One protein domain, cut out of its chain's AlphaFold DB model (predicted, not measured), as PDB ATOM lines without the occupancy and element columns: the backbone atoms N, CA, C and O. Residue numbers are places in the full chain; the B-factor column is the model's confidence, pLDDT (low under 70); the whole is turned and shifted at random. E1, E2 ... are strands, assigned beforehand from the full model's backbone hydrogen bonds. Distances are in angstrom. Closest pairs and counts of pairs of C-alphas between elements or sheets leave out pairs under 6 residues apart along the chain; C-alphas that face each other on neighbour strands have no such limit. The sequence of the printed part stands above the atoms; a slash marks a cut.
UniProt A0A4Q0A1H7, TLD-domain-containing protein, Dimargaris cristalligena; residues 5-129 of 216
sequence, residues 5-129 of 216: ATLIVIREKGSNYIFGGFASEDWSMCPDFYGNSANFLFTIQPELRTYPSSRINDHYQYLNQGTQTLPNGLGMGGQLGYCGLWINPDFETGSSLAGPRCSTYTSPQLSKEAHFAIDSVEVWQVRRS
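AT A GLANCE: This is residues 5 to 129 of the 216 residues of the protein "TLD-domain-containing protein" of Dimargaris cristalligena (UniProt A0A4Q0A1H7). A single long sheet of ten strands is folded back on itself into two leaves, E3 E6 E7 E8 E9 facing E1 E2 E4 E5, with the sharply bent strand E10 as the hinge that joins them on one side. On the other side a long loop, residues 96 to 114, fills the opening between E8 in one leaf and E5 at the edge of the other. The printed part has 125 residues with no named helix and ten named strands, E1 to E10 along the chain; the sheet's order is E3 E6 E7 E8 E9 E10 E1 E2 E4 E5, antiparallel throughout. The class is all strand, though under half of the residues, 59 of 125, are in named elements. The whole is compact and rounded, with a radius of gyration of the C-alphas of 13.1 A and spans of 32 by 31 by 29 A.

HOW THE PARTS SIT: The folded sheet, one sheet bent back into two leaves that face each other, is twisted and has as its hinge E10, residues 115 to 125, which bends by 77 degrees at residue 119. Its pairing is staggered: residues 115 to 117 pair with E9, residues 93 to 95, where N 94 and O 116 are 2.9 A apart, and residues 118 to 125 with E1, residues 6 to 12, where N 9 and O 122 are 2.8 A apart. Beyond E1 come E2, residues 18 to 23, with N 8 and O 21 at 2.9 A; E4, residues 40 to 45, with N 42 and O 20 at 2.9 A; and the edge strand E5, residues 49 to 52, with N 51 and O 41 at 2.7 A. Beyond E9 come E8, residues 82 to 87, with N 86 and O 95 at 2.8 A; E7, residues 73 to 79, with N 76 and O 85 at 2.8 A; E6, residues 61 to 64, with N 62 and O 75 at 2.8 A; and the edge strand E3, residues 30 to 34, with N 34 and O 61 at 2.9 A. E6 E7 E8 E9 E10 form a meander, each strand the antiparallel neighbour of the one before. Between the leaves, the closest C-alphas of E2 and E6, Ala 23 and Gln 61, are 7.0 A apart.

IN THESE COORDINATES: E1 begins at C-alpha 6, (-41.676, 27.571, -10.461), and measures 19.4 A; E2 measures 16.9 A, E4 16.2 A and E7 13.2 A. E10, the longest at 26.3 A, ends at C-alpha 125, (-41.508, 26.218, -14.816).

THE WHOLE: The C-alphas farthest apart, Glu 47 and Gln 68, are 37.8 A apart. The printed part has no cut, and E9 to E10 is a long link. Mean pLDDT of the printed part is 95.4; residues 99 and 129 are under 70.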
ATOM      1  N   ALA A   5     -44.884  30.590 -12.458       94.19
ATOM      2  CA  ALA A   5     -44.737  29.745 -11.284       94.19
ATOM      3  C   ALA A   5     -43.638  28.689 -11.472       94.19
ATOM      4  O   ALA A   5     -43.581  28.019 -12.510       94.19
ATOM      5  N   THR A   6     -42.815  28.493 -10.444       96.56
ATOM      6  CA  THR A   6     -41.676  27.571 -10.461       96.56
ATOM      7  C   THR A   6     -41.745  26.546  -9.334       96.56
ATOM      8  O   THR A   6     -42.208  26.826  -8.229       96.56
ATOM      9  N   LEU A   7     -41.265  25.340  -9.625       97.44
ATOM     10  CA  LEU A   7     -41.036  24.272  -8.663       97.44
ATOM     11  C   LEU A   7     -39.528  24.062  -8.534       97.44
ATOM     12  O   LEU A   7     -38.869  23.707  -9.511       97.44
ATOM     13  N   ILE A   8     -38.993  24.285  -7.341       98.25
ATOM     14  CA  ILE A   8     -37.584  24.063  -7.016       98.25
ATOM     15  C   ILE A   8     -37.484  22.720  -6.307       98.25
ATOM     16  O   ILE A   8     -38.142  22.522  -5.288       98.25
ATOM     17  N   VAL A   9     -36.665  21.816  -6.835       98.62
ATOM     18  CA  VAL A   9     -36.397  20.490  -6.269       98.62
ATOM     19  C   VAL A   9     -34.916  20.398  -5.935       98.62
ATOM     20  O   VAL A   9     -34.065  20.690  -6.770       98.62
ATOM     21  N   ILE A  10     -34.609  19.986  -4.711       98.75
ATOM     22  CA  ILE A  10     -33.252  19.864  -4.188       98.75
ATOM     23  C   ILE A  10     -33.033  18.419  -3.768       98.75
ATOM     24  O   ILE A  10     -33.863  17.835  -3.065       98.75
ATOM     25  N   ARG A  11     -31.890  17.863  -4.167       98.62
ATOM     26  CA  ARG A  11     -31.366  16.613  -3.620       98.62
ATOM     27  C   ARG A  11     -30.204  16.921  -2.687       98.62
ATOM     28  O   ARG A  11     -29.235  17.567  -3.087       98.62
ATOM     29  N   GLU A  12     -30.299  16.447  -1.450       98.44
ATOM     30  CA  GLU A  12     -29.219  16.572  -0.473       98.44
ATOM     31  C   GLU A  12     -28.091  15.572  -0.770       98.44
ATOM     32  O   GLU A  12     -28.317  14.394  -1.054       98.44
ATOM     33  N   LYS A  13     -26.846  16.043  -0.690       98.44
ATOM     34  CA  LYS A  13     -25.651  15.237  -0.936       98.44
ATOM     35  C   LYS A  13     -25.373  14.294   0.227       98.44
ATOM     36  O   LYS A  13     -25.289  14.708   1.379       98.44
ATOM     37  N   GLY A  14     -25.156  13.016  -0.082       97.25
ATOM     38  CA  GLY A  14     -24.842  11.997   0.929       97.25
ATOM     39  C   GLY A  14     -26.046  11.545   1.766       97.25
ATOM     40  O   GLY A  14     -25.871  10.806   2.736       97.25
ATOM     41  N   SER A  15     -27.261  11.947   1.390       96.19
ATOM     42  CA  SER A  15     -28.515  11.430   1.936       96.19
ATOM     43  C   SER A  15     -29.470  11.064   0.792       96.19
ATOM     44  O   SER A  15     -29.170  11.263  -0.383       96.19
ATOM     45  N   ASN A  16     -30.614  10.475   1.125       96.25
ATOM     46  CA  ASN A  16     -31.715  10.253   0.192       96.25
ATOM     47  C   ASN A  16     -32.800  11.331   0.327       96.25
ATOM     48  O   ASN A  16     -33.932  11.106  -0.072       96.25
ATOM     49  N   TYR A  17     -32.519  12.472   0.951       98.44
ATOM     50  CA  TYR A  17     -33.542  13.489   1.153       98.44
ATOM     51  C   TYR A  17     -33.724  14.293  -0.128       98.44
ATOM     52  O   TYR A  17     -32.766  14.771  -0.743       98.44
ATOM     53  N   ILE A  18     -34.987  14.435  -0.518       98.69
ATOM     54  CA  ILE A  18     -35.398  15.229  -1.668       98.69
ATOM     55  C   ILE A  18     -36.544  16.106  -1.200       98.69
ATOM     56  O   ILE A  18     -37.549  15.601  -0.696       98.69
ATOM     57  N   PHE A  19     -36.392  17.409  -1.352       98.81
ATOM     58  CA  PHE A  19     -37.330  18.403  -0.846       98.81
ATOM     59  C   PHE A  19     -37.246  19.673  -1.682       98.81
ATOM     60  O   PHE A  19     -36.429  19.779  -2.593       98.81
ATOM     61  N   GLY A  20     -38.112  20.635  -1.404       98.56
ATOM     62  CA  GLY A  20     -38.127  21.849  -2.190       98.56
ATOM     63  C   GLY A  20     -39.255  22.794  -1.848       98.56
ATOM     64  O   GLY A  20     -39.890  22.702  -0.793       98.56
ATOM     65  N   GLY A  21     -39.493  23.714  -2.774       98.44
ATOM     66  CA  GLY A  21     -40.518  24.733  -2.647       98.44
ATOM     67  C   GLY A  21     -41.162  25.066  -3.979       98.44
ATOM     68  O   GLY A  21     -40.558  24.941  -5.044       98.44
ATOM     69  N   PHE A  22     -42.420  25.474  -3.905       98.31
ATOM     70  CA  PHE A  22     -43.169  26.025  -5.018       98.31
ATOM     71  C   PHE A  22     -43.326  27.534  -4.829       98.31
ATOM     72  O   PHE A  22     -43.842  27.990  -3.804       98.31
ATOM     73  N   ALA A  23     -42.904  28.283  -5.840       97.12
ATOM     74  CA  ALA A  23     -43.056  29.724  -5.949       97.12
ATOM     75  C   ALA A  23     -44.124  30.025  -7.002       97.12
ATOM     76  O   ALA A  23     -43.972  29.685  -8.174       97.12
ATOM     77  N   SER A  24     -45.234  30.623  -6.578       94.88
ATOM     78  CA  SER A  24     -46.371  30.918  -7.455       94.88
ATOM     79  C   SER A  24     -46.161  32.153  -8.331       94.88
ATOM     80  O   SER A  24     -46.789  32.263  -9.384       94.88
ATOM     81  N   GLU A  25     -45.278  33.052  -7.903       92.75
ATOM     82  CA  GLU A  25     -44.929  34.303  -8.572       92.75
ATOM     83  C   GLU A  25     -43.481  34.290  -9.051       92.75
ATOM     84  O   GLU A  25     -42.655  33.509  -8.577       92.75
ATOM     85  N   ASP A  26     -43.184  35.203  -9.970       92.88
ATOM     86  CA  ASP A  26     -41.871  35.357 -10.579       92.88
ATOM     87  C   ASP A  26     -40.792  35.679  -9.556       92.88
ATOM     88  O   ASP A  26     -40.986  36.504  -8.665       92.88
ATOM     89  N   TRP A  27     -39.613  35.095  -9.747       93.06
ATOM     90  CA  TRP A  27     -38.434  35.465  -8.980       93.06
ATOM     91  C   TRP A  27     -37.940  36.850  -9.399       93.06
ATOM     92  O   TRP A  27     -37.476  37.051 -10.520       93.06
ATOM     93  N   SER A  28     -38.016  37.795  -8.470       91.69
ATOM     94  CA  SER A  28     -37.475  39.144  -8.599       91.69
ATOM     95  C   SER A  28     -36.288  39.312  -7.659       91.69
ATOM     96  O   SER A  28     -36.325  38.849  -6.517       91.69
ATOM     97  N   MET A  29     -35.234  39.987  -8.121       91.56
ATOM     98  CA  MET A  29     -34.137  40.408  -7.247       91.56
ATOM     99  C   MET A  29     -34.660  41.509  -6.323       91.56
ATOM    100  O   MET A  29     -34.698  42.681  -6.693       91.56
ATOM    101  N   CYS A  30     -35.123  41.108  -5.146       86.62
ATOM    102  CA  CYS A  30     -35.744  41.970  -4.160       86.62
ATOM    103  C   CYS A  30     -35.121  41.653  -2.797       86.62
ATOM    104  O   CYS A  30     -35.217  40.514  -2.336       86.62
ATOM    105  N   PRO A  31     -34.487  42.629  -2.129       88.88
ATOM    106  CA  PRO A  31     -33.891  42.426  -0.815       88.88
ATOM    107  C   PRO A  31     -34.942  42.381   0.314       88.88
ATOM    108  O   PRO A  31     -34.639  42.742   1.447       88.88
ATOM    109  N   ASP A  32     -36.161  41.928   0.021       94.25
ATOM    110  CA  ASP A  32     -37.264  41.739   0.961       94.25
ATOM    111  C   ASP A  32     -38.044  40.470   0.593       94.25
ATOM    112  O   ASP A  32     -37.890  39.936  -0.510       94.25
ATOM    113  N   PHE A  33     -38.858  39.957   1.511       96.50
ATOM    114  CA  PHE A  33     -39.784  38.884   1.180       96.50
ATOM    115  C   PHE A  33     -40.933  39.402   0.309       96.50
ATOM    116  O   PHE A  33     -41.418  40.519   0.461       96.50
ATOM    117  N   TYR A  34     -41.377  38.563  -0.618       96.31
ATOM    118  CA  TYR A  34     -42.499  38.831  -1.512       96.31
ATOM    119  C   TYR A  34     -43.215  37.521  -1.845       96.31
ATOM    120  O   TYR A  34     -42.935  36.478  -1.249       96.31
ATOM    121  N   GLY A  35     -44.138  37.564  -2.805       95.00
ATOM    122  CA  GLY A  35     -44.944  36.423  -3.223       95.00
ATOM    123  C   GLY A  35     -46.311  36.392  -2.537       95.00
ATOM    124  O   GLY A  35     -46.730  37.350  -1.884       95.00
ATOM    125  N   ASN A  36     -46.999  35.255  -2.642       95.50
ATOM    126  CA  ASN A  36     -48.324  35.084  -2.061       95.50
ATOM    127  C   ASN A  36     -48.526  33.703  -1.422       95.50
ATOM    128  O   ASN A  36     -47.730  32.773  -1.556       95.50
ATOM    129  N   SER A  37     -49.671  33.560  -0.751       96.94
ATOM    130  CA  SER A  37     -50.064  32.362   0.004       96.94
ATOM    131  C   SER A  37     -50.227  31.062  -0.793       96.94
ATOM    132  O   SER A  37     -50.450  30.019  -0.181       96.94
ATOM    133  N   ALA A  38     -50.163  31.105  -2.126       96.62
ATOM    134  CA  ALA A  38     -50.137  29.912  -2.968       96.62
ATOM    135  C   ALA A  38     -48.753  29.243  -2.994       96.62
ATOM    136  O   ALA A  38     -48.645  28.116  -3.476       96.62
ATOM    137  N   ASN A  39     -47.713  29.900  -2.470       97.94
ATOM    138  CA  ASN A  39     -46.420  29.273  -2.234       97.94
ATOM    139  C   ASN A  39     -46.530  28.188  -1.152       97.94
ATOM    140  O   ASN A  39     -47.324  28.290  -0.211       97.94
ATOM    141  N   PHE A  40     -45.706  27.150  -1.268       98.50
ATOM    142  CA  PHE A  40     -45.622  26.083  -0.273       98.50
ATOM    143  C   PHE A  40     -44.256  25.399  -0.311       98.50
ATOM    144  O   PHE A  40     -43.567  25.424  -1.331       98.50
ATOM    145  N   LEU A  41     -43.882  24.751   0.789       98.69
ATOM    146  CA  LEU A  41     -42.729  23.846   0.839       98.69
ATOM    147  C   LEU A  41     -43.188  22.399   0.693       98.69
ATOM    148  O   LEU A  41     -44.345  22.079   0.966       98.69
ATOM    149  N   PHE A  42     -42.297  21.500   0.292       98.69
ATOM    150  CA  PHE A  42     -42.609  20.076   0.228       98.69
ATOM    151  C   PHE A  42     -41.384  19.197   0.491       98.69
ATOM    152  O   PHE A  42     -40.241  19.608   0.300       98.69
ATOM    153  N   THR A  43     -41.643  17.960   0.899       98.56
ATOM    154  CA  THR A  43     -40.688  16.843   0.895       98.56
ATOM    155  C   THR A  43     -41.171  15.801  -0.106       98.56
ATOM    156  O   THR A  43     -42.374  15.631  -0.263       98.56
ATOM    157  N   ILE A  44     -40.254  15.118  -0.791       98.50
ATOM    158  CA  ILE A  44     -40.504  13.948  -1.653       98.50
ATOM    159  C   ILE A  44     -39.953  12.691  -0.974       98.50
ATOM    160  O   ILE A  44     -40.625  11.664  -0.931       98.50
ATOM    161  N   GLN A  45     -38.738  12.780  -0.426       98.19
ATOM    162  CA  GLN A  45     -38.112  11.729   0.375       98.19
ATOM    163  C   GLN A  45     -37.664  12.313   1.723       98.19
ATOM    164  O   GLN A  45     -37.180  13.446   1.742       98.19
ATOM    165  N   PRO A  46     -37.810  11.573   2.842       96.56
ATOM    166  CA  PRO A  46     -38.262  10.176   2.932       96.56
ATOM    167  C   PRO A  46     -39.780   9.972   2.769       96.56
ATOM    168  O   PRO A  46     -40.208   8.866   2.457       96.56
ATOM    169  N   GLU A  47     -40.586  11.022   2.941       97.44
ATOM    170  CA  GLU A  47     -42.045  10.978   2.790       97.44
ATOM    171  C   GLU A  47     -42.519  12.154   1.929       97.44
ATOM    172  O   GLU A  47     -42.098  13.299   2.140       97.44
ATOM    173  N   LEU A  48     -43.421  11.878   0.983       98.25
ATOM    174  CA  LEU A  48     -44.052  12.910   0.170       98.25
ATOM    175  C   LEU A  48     -45.055  13.704   1.016       98.25
ATOM    176  O   LEU A  48     -46.079  13.167   1.437       98.25
ATOM    177  N   ARG A  49     -44.790  14.994   1.239       98.31
ATOM    178  CA  ARG A  49     -45.694  15.887   1.977       98.31
ATOM    179  C   ARG A  49     -45.582  17.321   1.485       98.31
ATOM    180  O   ARG A  49     -44.491  17.792   1.190       98.31
ATOM    181  N   THR A  50     -46.705  18.032   1.460       98.31
ATOM    182  CA  THR A  50     -46.774  19.470   1.171       98.31
ATOM    183  C   THR A  50     -47.081  20.269   2.436       98.31
ATOM    184  O   THR A  50     -47.893  19.844   3.259       98.31
ATOM    185  N   TYR A  51     -46.487  21.450   2.553       98.38
ATOM    186  CA  TYR A  51     -46.588  22.361   3.689       98.38
ATOM    187  C   TYR A  51     -47.084  23.730   3.197       98.38
ATOM    188  O   TYR A  51     -46.274  24.561   2.770       98.38
ATOM    189  N   PRO A  52     -48.413  23.950   3.173       98.25
ATOM    190  CA  PRO A  52     -48.998  25.194   2.688       98.25
ATOM    191  C   PRO A  52     -48.711  26.355   3.641       98.25
ATOM    192  O   PRO A  52     -48.344  26.156   4.800       98.25
ATOM    193  N   SER A  53     -48.915  27.582   3.163       97.25
ATOM    194  CA  SER A  53     -48.762  28.748   4.025       97.25
ATOM    195  C   SER A  53     -49.739  28.748   5.211       97.25
ATOM    196  O   SER A  53     -50.937  28.505   5.051       97.25
ATOM    197  N   SER A  54     -49.227  29.111   6.389       96.69
ATOM    198  CA  SER A  54     -49.975  29.422   7.609       96.69
ATOM    199  C   SER A  54     -50.775  30.720   7.511       96.69
ATOM    200  O   SER A  54     -51.689  30.924   8.306       96.69
ATOM    201  N   ARG A  55     -50.431  31.599   6.555       95.31
ATOM    202  CA  ARG A  55     -50.993  32.949   6.367       95.31
ATOM    203  C   ARG A  55     -50.786  33.899   7.555       95.31
ATOM    204  O   ARG A  55     -51.420  34.946   7.607       95.31
ATOM    205  N   ILE A  56     -49.912  33.549   8.502       96.00
ATOM    206  CA  ILE A  56     -49.609  34.381   9.682       96.00
ATOM    207  C   ILE A  56     -48.675  35.548   9.318       96.00
ATOM    208  O   ILE A  56     -48.672  36.574   9.991       96.00
ATOM    209  N   ASN A  57     -47.887  35.395   8.254       96.31
ATOM    210  CA  ASN A  57     -47.022  36.423   7.685       96.31
ATOM    211  C   ASN A  57     -46.988  36.292   6.156       96.31
ATOM    212  O   ASN A  57     -47.573  35.367   5.585       96.31
ATOM    213  N   ASP A  58     -46.284  37.214   5.516       96.88
ATOM    214  CA  ASP A  58     -46.092  37.330   4.074       96.88
ATOM    215  C   ASP A  58     -44.668  36.966   3.616       96.88
ATOM    216  O   ASP A  58     -44.251  37.296   2.508       96.88
ATOM    217  N   HIS A  59     -43.922  36.215   4.433       97.31
ATOM    218  CA  HIS A  59     -42.532  35.853   4.147       97.31
ATOM    219  C   HIS A  59     -42.411  34.673   3.161       97.31
ATOM    220  O   HIS A  59     -41.783  33.656   3.460       97.31
ATOM    221  N   TYR A  60     -43.063  34.746   1.998       97.88
ATOM    222  CA  TYR A  60     -43.246  33.580   1.127       97.88
ATOM    223  C   TYR A  60     -41.982  33.190   0.355       97.88
ATOM    224  O   TYR A  60     -41.539  32.039   0.443       97.88
ATOM    225  N   GLN A  61     -41.400  34.120  -0.397       97.38
ATOM    226  CA  GLN A  61     -40.183  33.901  -1.180       97.38
ATOM    227  C   GLN A  61     -39.251  35.110  -1.102       97.38
ATOM    228  O   GLN A  61     -39.696  36.239  -0.924       97.38
ATOM    229  N   TYR A  62     -37.954  34.851  -1.208       97.44
ATOM    230  CA  TYR A  62     -36.877  35.827  -1.098       97.44
ATOM    231  C   TYR A  62     -35.793  35.482  -2.111       97.44
ATOM    232  O   TYR A  62     -35.379  34.324  -2.196       97.44
ATOM    233  N   LEU A  63     -35.303  36.479  -2.845       97.06
ATOM    234  CA  LEU A  63     -34.150  36.321  -3.722       97.06
ATOM    235  C   LEU A  63     -33.362  37.619  -3.763       97.06
ATOM    236  O   LEU A  63     -33.858  38.644  -4.223       97.06
ATOM    237  N   ASN A  64     -32.108  37.546  -3.342       96.50
ATOM    238  CA  ASN A  64     -31.218  38.693  -3.326       96.50
ATOM    239  C   ASN A  64     -29.813  38.296  -3.780       96.50
ATOM    240  O   ASN A  64     -29.342  37.189  -3.508       96.50
ATOM    241  N   GLN A  65     -29.142  39.212  -4.469       94.19
ATOM    242  CA  GLN A  65     -27.787  39.031  -4.969       94.19
ATOM    243  C   GLN A  65     -27.088  40.393  -5.064       94.19
ATOM    244  O   GLN A  65     -27.702  41.384  -5.451       94.19
ATOM    245  N   GLY A  66     -25.792  40.445  -4.747       90.38
ATOM    246  CA  GLY A  66     -24.970  41.653  -4.895       90.38
ATOM    247  C   GLY A  66     -25.151  42.714  -3.802       90.38
ATOM    248  O   GLY A  66     -24.542  43.779  -3.891       90.38
ATOM    249  N   THR A  67     -25.930  42.435  -2.756       90.19
ATOM    250  CA  THR A  67     -26.147  43.363  -1.638       90.19
ATOM    251  C   THR A  67     -25.149  43.088  -0.508       90.19
ATOM    252  O   THR A  67     -24.885  41.935  -0.178       90.19
ATOM    253  N   GLN A  68     -24.580  44.130   0.110       89.50
ATOM    254  CA  GLN A  68     -23.612  43.972   1.215       89.50
ATOM    255  C   GLN A  68     -24.276  43.827   2.591       89.50
ATOM    256  O   GLN A  68     -23.722  43.203   3.489       89.50
ATOM    257  N   THR A  69     -25.443  44.444   2.771       90.81
ATOM    258  CA  THR A  69     -26.109  44.586   4.074       90.81
ATOM    259  C   THR A  69     -27.130  43.494   4.364       90.81
ATOM    260  O   THR A  69     -27.512  43.317   5.518       90.81
ATOM    261  N   LEU A  70     -27.580  42.776   3.336       93.25
ATOM    262  CA  LEU A  70     -28.611  41.750   3.437       93.25
ATOM    263  C   LEU A  70     -28.115  40.435   2.832       93.25
ATOM    264  O   LEU A  70     -27.309  40.472   1.898       93.25
ATOM    265  N   PRO A  71     -28.581  39.282   3.345       94.69
ATOM    266  CA  PRO A  71     -28.150  37.977   2.864       94.69
ATOM    267  C   PRO A  71     -28.377  37.824   1.361       94.69
ATOM    268  O   PRO A  71     -29.450  38.129   0.852       94.69
ATOM    269  N   ASN A  72     -27.371  37.332   0.647       96.62
ATOM    270  CA  ASN A  72     -27.519  36.948  -0.753       96.62
ATOM    271  C   ASN A  72     -27.845  35.460  -0.812       96.62
ATOM    272  O   ASN A  72     -27.234  34.681  -0.084       96.62
ATOM    273  N   GLY A  73     -28.788  35.075  -1.658       96.88
ATOM    274  CA  GLY A  73     -29.296  33.713  -1.737       96.88
ATOM    275  C   GLY A  73     -30.791  33.682  -2.021       96.88
ATOM    276  O   GLY A  73     -31.416  34.711  -2.297       96.88
ATOM    277  N   LEU A  74     -31.347  32.477  -1.940       97.31
ATOM    278  CA  LEU A  74     -32.765  32.206  -2.134       97.31
ATOM    279  C   LEU A  74     -33.355  31.670  -0.834       97.31
ATOM    280  O   LEU A  74     -32.835  30.720  -0.254       97.31
ATOM    281  N   GLY A  75     -34.458  32.262  -0.392       97.50
ATOM    282  CA  GLY A  75     -35.155  31.871   0.826       97.50
ATOM    283  C   GLY A  75     -36.639  31.646   0.593       97.50
ATOM    284  O   GLY A  75     -37.260  32.314  -0.231       97.50
ATOM    285  N   MET A  76     -37.227  30.728   1.351       98.19
ATOM    286  CA  MET A  76     -38.671  30.520   1.389       98.19
ATOM    287  C   MET A  76     -39.140  30.258   2.820       98.19
ATOM    288  O   MET A  76     -38.768  29.250   3.428       98.19
ATOM    289  N   GLY A  77     -40.025  31.131   3.314       97.19
ATOM    290  CA  GLY A  77     -40.718  30.972   4.593       97.19
ATOM    291  C   GLY A  77     -39.835  31.202   5.806       97.19
ATOM    292  O   GLY A  77     -38.667  30.850   5.793       97.19
ATOM    293  N   GLY A  78     -40.403  31.697   6.901       95.31
ATOM    294  CA  GLY A  78     -39.680  31.945   8.146       95.31
ATOM    295  C   GLY A  78     -39.174  33.377   8.218       95.31
ATOM    296  O   GLY A  78     -39.908  34.305   7.911       95.31
ATOM    297  N   GLN A  79     -37.943  33.567   8.664       94.62
ATOM    298  CA  GLN A  79     -37.260  34.864   8.698       94.62
ATOM    299  C   GLN A  79     -35.828  34.664   8.211       94.62
ATOM    300  O   GLN A  79     -35.321  33.543   8.269       94.62
ATOM    301  N   LEU A  80     -35.153  35.726   7.771       94.25
ATOM    302  CA  LEU A  80     -33.749  35.627   7.366       94.25
ATOM    303  C   LEU A  80     -32.905  35.003   8.492       94.25
ATOM    304  O   LEU A  80     -33.021  35.375   9.658       94.25
ATOM    305  N   GLY A  81     -32.093  34.005   8.140       93.31
ATOM    306  CA  GLY A  81     -31.318  33.203   9.094       93.31
ATOM    307  C   GLY A  81     -32.079  32.042   9.751       93.31
ATOM    308  O   GLY A  81     -31.441  31.186  10.345       93.31
ATOM    309  N   TYR A  82     -33.407  31.965   9.608       95.69
ATOM    310  CA  TYR A  82     -34.257  30.856  10.067       95.69
ATOM    311  C   TYR A  82     -35.331  30.524   9.021       95.69
ATOM    312  O   TYR A  82     -36.524  30.426   9.333       95.69
ATOM    313  N   CYS A  83     -34.923  30.436   7.754       97.06
ATOM    314  CA  CYS A  83     -35.858  30.123   6.686       97.06
ATOM    315  C   CYS A  83     -36.236  28.637   6.709       97.06
ATOM    316  O   CYS A  83     -35.395  27.778   6.983       97.06
ATOM    317  N   GLY A  84     -37.484  28.324   6.348       97.69
ATOM    318  CA  GLY A  84     -37.926  26.938   6.170       97.69
ATOM    319  C   GLY A  84     -37.121  26.226   5.080       97.69
ATOM    320  O   GLY A  84     -36.792  25.046   5.220       97.69
ATOM    321  N   LEU A  85     -36.740  26.973   4.043       98.38
ATOM    322  CA  LEU A  85     -35.744  26.588   3.055       98.38
ATOM    323  C   LEU A  85     -34.855  27.788   2.713       98.38
ATOM    324  O   LEU A  85     -35.358  28.876   2.436       98.38
ATOM    325  N   TRP A  86     -33.544  27.575   2.706       98.31
ATOM    326  CA  TRP A  86     -32.538  28.533   2.267       98.31
ATOM    327  C   TRP A  86     -31.510  27.852   1.364       98.31
ATOM    328  O   TRP A  86     -31.039  26.757   1.678       98.31
ATOM    329  N   ILE A  87     -31.139  28.515   0.272       98.44
ATOM    330  CA  ILE A  87     -30.068  28.115  -0.644       98.44
ATOM    331  C   ILE A  87     -29.048  29.251  -0.688       98.44
ATOM    332  O   ILE A  87     -29.399  30.406  -0.957       98.44
ATOM    333  N   ASN A  88     -27.787  28.921  -0.424       97.62
ATOM    334  CA  ASN A  88     -26.683  29.867  -0.520       97.62
ATOM    335  C   ASN A  88     -26.397  30.227  -1.989       97.62
ATOM    336  O   ASN A  88     -26.722  29.461  -2.897       97.62
ATOM    337  N   PRO A  89     -25.793  31.396  -2.261       95.88
ATOM    338  CA  PRO A  89     -25.620  31.901  -3.624       95.88
ATOM    339  C   PRO A  89     -24.633  31.071  -4.462       95.88
ATOM    340  O   PRO A  89     -24.582  31.239  -5.676       95.88
ATOM    341  N   ASP A  90     -23.860  30.190  -3.824       95.12
ATOM    342  CA  ASP A  90     -22.980  29.217  -4.475       95.12
ATOM    343  C   ASP A  90     -23.728  27.991  -5.029       95.12
ATOM    344  O   ASP A  90     -23.161  27.255  -5.830       95.12
ATOM    345  N   PHE A  91     -24.993  27.781  -4.640       95.75
ATOM    346  CA  PHE A  91     -25.775  26.569  -4.922       95.75
ATOM    347  C   PHE A  91     -25.103  25.261  -4.458       95.75
ATOM    348  O   PHE A  91     -25.520  24.175  -4.859       95.75
ATOM    349  N   GLU A  92     -24.106  25.341  -3.577       97.81
ATOM    350  CA  GLU A  92     -23.409  24.181  -3.013       97.81
ATOM    351  C   GLU A  92     -23.984  23.793  -1.652       97.81
ATOM    352  O   GLU A  92     -23.933  22.627  -1.251       97.81
ATOM    353  N   THR A  93     -24.530  24.767  -0.924       98.31
ATOM    354  CA  THR A  93     -25.014  24.573   0.441       98.31
ATOM    355  C   THR A  93     -26.336  25.286   0.700       98.31
ATOM    356  O   THR A  93     -26.745  26.205  -0.010       98.31
ATOM    357  N   GLY A  94     -27.030  24.851   1.743       98.19
ATOM    358  CA  GLY A  94     -28.285  25.449   2.168       98.19
ATOM    359  C   GLY A  94     -28.618  25.121   3.612       98.19
ATOM    360  O   GLY A  94     -27.851  24.472   4.332       98.19
ATOM    361  N   SER A  95     -29.776  25.594   4.052       98.00
ATOM    362  CA  SER A  95     -30.311  25.262   5.366       98.00
ATOM    363  C   SER A  95     -31.826  25.108   5.342       98.00
ATOM    364  O   SER A  95     -32.529  25.689   4.515       98.00
ATOM    365  N   SER A  96     -32.336  24.275   6.241       97.75
ATOM    366  CA  SER A  96     -33.762  24.141   6.519       97.75
ATOM    367  C   SER A  96     -33.943  24.309   8.017       97.75
ATOM    368  O   SER A  96     -33.782  23.377   8.800       97.75
ATOM    369  N   LEU A  97     -34.206  25.543   8.434       94.00
ATOM    370  CA  LEU A  97     -34.242  25.914   9.839       94.00
ATOM    371  C   LEU A  97     -35.694  26.098  10.259       94.00
ATOM    372  O   LEU A  97     -36.325  27.125  10.021       94.00
ATOM    373  N   ALA A  98     -36.230  25.066  10.901       80.31
ATOM    374  CA  ALA A  98     -37.569  25.057  11.463       80.31
ATOM    375  C   ALA A  98     -37.470  24.872  12.982       80.31
ATOM    376  O   ALA A  98     -37.207  23.774  13.462       80.31
ATOM    377  N   GLY A  99     -37.672  25.935  13.761       65.69
ATOM    378  CA  GLY A  99     -37.724  25.830  15.220       65.69
ATOM    379  C   GLY A  99     -39.159  25.880  15.738       65.69
ATOM    380  O   GLY A  99     -39.810  26.906  15.575       65.69
ATOM    381  N   PRO A 100     -39.696  24.833  16.391       83.75
ATOM    382  CA  PRO A 100     -39.802  23.451  15.888       83.75
ATOM    383  C   PRO A 100     -40.509  23.325  14.518       83.75
ATOM    384  O   PRO A 100     -40.553  22.242  13.936       83.75
ATOM    385  N   ARG A 101     -41.111  24.411  14.014       93.75
ATOM    386  CA  ARG A 101     -41.740  24.507  12.691       93.75
ATOM    387  C   ARG A 101     -41.465  25.880  12.083       93.75
ATOM    388  O   ARG A 101     -41.396  26.869  12.804       93.75
ATOM    389  N   CYS A 102     -41.355  25.955  10.762       96.31
ATOM    390  CA  CYS A 102     -41.315  27.226  10.040       96.31
ATOM    391  C   CYS A 102     -42.609  28.022  10.301       96.31
ATOM    392  O   CYS A 102     -43.702  27.474  10.170       96.31
ATOM    393  N   SER A 103     -42.517  29.313  10.629       95.56
ATOM    394  CA  SER A 103     -43.696  30.146  10.923       95.56
ATOM    395  C   SER A 103     -44.604  30.355   9.704       95.56
ATOM    396  O   SER A 103     -45.827  30.356   9.842       95.56
ATOM    397  N   THR A 104     -44.027  30.484   8.506       97.75
ATOM    398  CA  THR A 104     -44.772  30.747   7.262       97.75
ATOM    399  C   THR A 104     -45.432  29.505   6.692       97.75
ATOM    400  O   THR A 104     -46.535  29.616   6.180       97.75
ATOM    401  N   TYR A 105     -44.796  28.334   6.770       98.12
ATOM    402  CA  TYR A 105     -45.293  27.112   6.115       98.12
ATOM    403  C   TYR A 105     -45.684  26.000   7.082       98.12
ATOM    404  O   TYR A 105     -46.154  24.947   6.666       98.12
ATOM    405  N   THR A 106     -45.465  26.185   8.386       96.69
ATOM    406  CA  THR A 106     -45.616  25.142   9.418       96.69
ATOM    407  C   THR A 106     -44.830  23.859   9.133       96.69
ATOM    408  O   THR A 106     -45.065  22.824   9.765       96.69
ATOM    409  N   SER A 107     -43.877  23.907   8.200       97.31
ATOM    410  CA  SER A 107     -43.046  22.769   7.839       97.31
ATOM    411  C   SER A 107     -42.100  22.420   8.988       97.31
ATOM    412  O   SER A 107     -41.635  23.323   9.692       97.31
ATOM    413  N   PRO A 108     -41.792  21.130   9.196       96.75
ATOM    414  CA  PRO A 108     -40.618  20.744   9.960       96.75
ATOM    415  C   PRO A 108     -39.351  21.076   9.151       96.75
ATOM    416  O   PRO A 108     -39.420  21.664   8.065       96.75
ATOM    417  N   GLN A 109     -38.199  20.663   9.671       97.25
ATOM    418  CA  GLN A 109     -36.982  20.568   8.875       97.25
ATOM    419  C   GLN A 109     -37.233  19.645   7.673       97.25
ATOM    420  O   GLN A 109     -37.791  18.556   7.827       97.25
ATOM    421  N   LEU A 110     -36.864  20.108   6.479       98.06
ATOM    422  CA  LEU A 110     -37.067  19.380   5.226       98.06
ATOM    423  C   LEU A 110     -35.907  18.434   4.902       98.06
ATOM    424  O   LEU A 110     -36.121  17.389   4.295       98.06
ATOM    425  N   SER A 111     -34.694  18.825   5.286       97.56
ATOM    426  CA  SER A 111     -33.435  18.104   5.085       97.56
ATOM    427  C   SER A 111     -33.144  17.123   6.219       97.56
ATOM    428  O   SER A 111     -33.799  17.140   7.267       97.56
ATOM    429  N   LYS A 112     -32.134  16.265   6.036       96.94
ATOM    430  CA  LYS A 112     -31.689  15.352   7.093       96.94
ATOM    431  C   LYS A 112     -31.124  16.105   8.296       96.94
ATOM    432  O   LYS A 112     -31.462  15.777   9.429       96.94
ATOM    433  N   GLU A 113     -30.319  17.131   8.036       95.81
ATOM    434  CA  GLU A 113     -29.715  18.013   9.039       95.81
ATOM    435  C   GLU A 113     -30.100  19.476   8.786       95.81
ATOM    436  O   GLU A 113     -30.488  19.846   7.679       95.81
ATOM    437  N   ALA A 114     -29.973  20.328   9.805       96.69
ATOM    438  CA  ALA A 114     -30.330  21.750   9.739       96.69
ATOM    439  C   ALA A 114     -29.610  22.510   8.607       96.69
ATOM    440  O   ALA A 114     -30.185  23.395   7.972       96.69
ATOM    441  N   HIS A 115     -28.359  22.132   8.343       97.88
ATOM    442  CA  HIS A 115     -27.548  22.598   7.224       97.88
ATOM    443  C   HIS A 115     -27.218  21.415   6.327       97.88
ATOM    444  O   HIS A 115     -26.861  20.349   6.827       97.88
ATOM    445  N   PHE A 116     -27.303  21.613   5.016       98.12
ATOM    446  CA  PHE A 116     -27.112  20.546   4.043       98.12
ATOM    447  C   PHE A 116     -26.201  20.985   2.898       98.12
ATOM    448  O   PHE A 116     -26.145  22.161   2.529       98.12
ATOM    449  N   ALA A 117     -25.502  20.009   2.324       98.56
ATOM    450  CA  ALA A 117     -24.814  20.158   1.051       98.56
ATOM    451  C   ALA A 117     -25.745  19.714  -0.081       98.56
ATOM    452  O   ALA A 117     -26.518  18.765   0.065       98.56
ATOM    453  N   ILE A 118     -25.664  20.395  -1.212       98.56
ATOM    454  CA  ILE A 118     -26.517  20.167  -2.372       98.56
ATOM    455  C   ILE A 118     -25.801  19.215  -3.336       98.56
ATOM    456  O   ILE A 118     -24.628  19.398  -3.656       98.56
ATOM    457  N   ASP A 119     -26.503  18.171  -3.779       98.38
ATOM    458  CA  ASP A 119     -26.065  17.308  -4.885       98.38
ATOM    459  C   ASP A 119     -26.549  17.869  -6.225       98.38
ATOM    460  O   ASP A 119     -25.794  17.973  -7.187       98.38
ATOM    461  N   SER A 120     -27.823  18.263  -6.276       98.00
ATOM    462  CA  SER A 120     -28.442  18.879  -7.449       98.00
ATOM    463  C   SER A 120     -29.606  19.788  -7.059       98.00
ATOM    464  O   SER A 120     -30.316  19.529  -6.082       98.00
ATOM    465  N   VAL A 121     -29.801  20.843  -7.855       98.12
ATOM    466  CA  VAL A 121     -30.989  21.705  -7.839       98.12
ATOM    467  C   VAL A 121     -31.610  21.674  -9.226       98.12
ATOM    468  O   VAL A 121     -30.943  21.965 -10.217       98.12
ATOM    469  N   GLU A 122     -32.893  21.353  -9.291       97.75
ATOM    470  CA  GLU A 122     -33.690  21.425 -10.509       97.75
ATOM    471  C   GLU A 122     -34.775  22.485 -10.333       97.75
ATOM    472  O   GLU A 122     -35.449  22.535  -9.301       97.75
ATOM    473  N   VAL A 123     -34.961  23.333 -11.344       96.44
ATOM    474  CA  VAL A 123     -35.997  24.372 -11.345       96.44
ATOM    475  C   VAL A 123     -36.896  24.168 -12.552       96.44
ATOM    476  O   VAL A 123     -36.453  24.253 -13.697       96.44
ATOM    477  N   TRP A 124     -38.171  23.910 -12.288       95.69
ATOM    478  CA  TRP A 124     -39.171  23.606 -13.303       95.69
ATOM    479  C   TRP A 124     -40.182  24.741 -13.393       95.69
ATOM    480  O   TRP A 124     -40.798  25.104 -12.392       95.69
ATOM    481  N   GLN A 125     -40.402  25.289 -14.587       92.81
ATOM    482  CA  GLN A 125     -41.508  26.218 -14.816       92.81
ATOM    483  C   GLN A 125     -42.813  25.426 -14.961       92.81
ATOM    484  O   GLN A 125     -42.938  24.591 -15.854       92.81
ATOM    485  N   VAL A 126     -43.790  25.694 -14.094       90.12
ATOM    486  CA  VAL A 126     -45.066  24.957 -14.039       90.12
ATOM    487  C   VAL A 126     -46.199  25.737 -14.706       90.12
ATOM    488  O   VAL A 126     -47.124  25.146 -15.260       90.12
ATOM    489  N   ARG A 127     -46.149  27.073 -14.671       83.88
ATOM    490  CA  ARG A 127     -47.119  27.952 -15.346       83.88
ATOM    491  C   ARG A 127     -46.380  29.136 -15.952       83.88
ATOM    492  O   ARG A 127     -45.418  29.608 -15.357       83.88
ATOM    493  N   ARG A 128     -46.829  29.621 -17.111       76.38
ATOM    494  CA  ARG A 128     -46.372  30.904 -17.664       76.38
ATOM    495  C   ARG A 128     -47.151  32.041 -17.003       76.38
ATOM    496  O   ARG A 128     -48.328  31.866 -16.677       76.38
ATOM    497  N   SER A 129     -46.498  33.172 -16.775       66.19
ATOM    498  CA  SER A 129     -47.184  34.405 -16.411       66.19
ATOM    499  C   SER A 129     -48.051  34.860 -17.596       66.19
ATOM    500  O   SER A 129     -47.685  34.626 -18.748       66.19
TER     501      SER A 129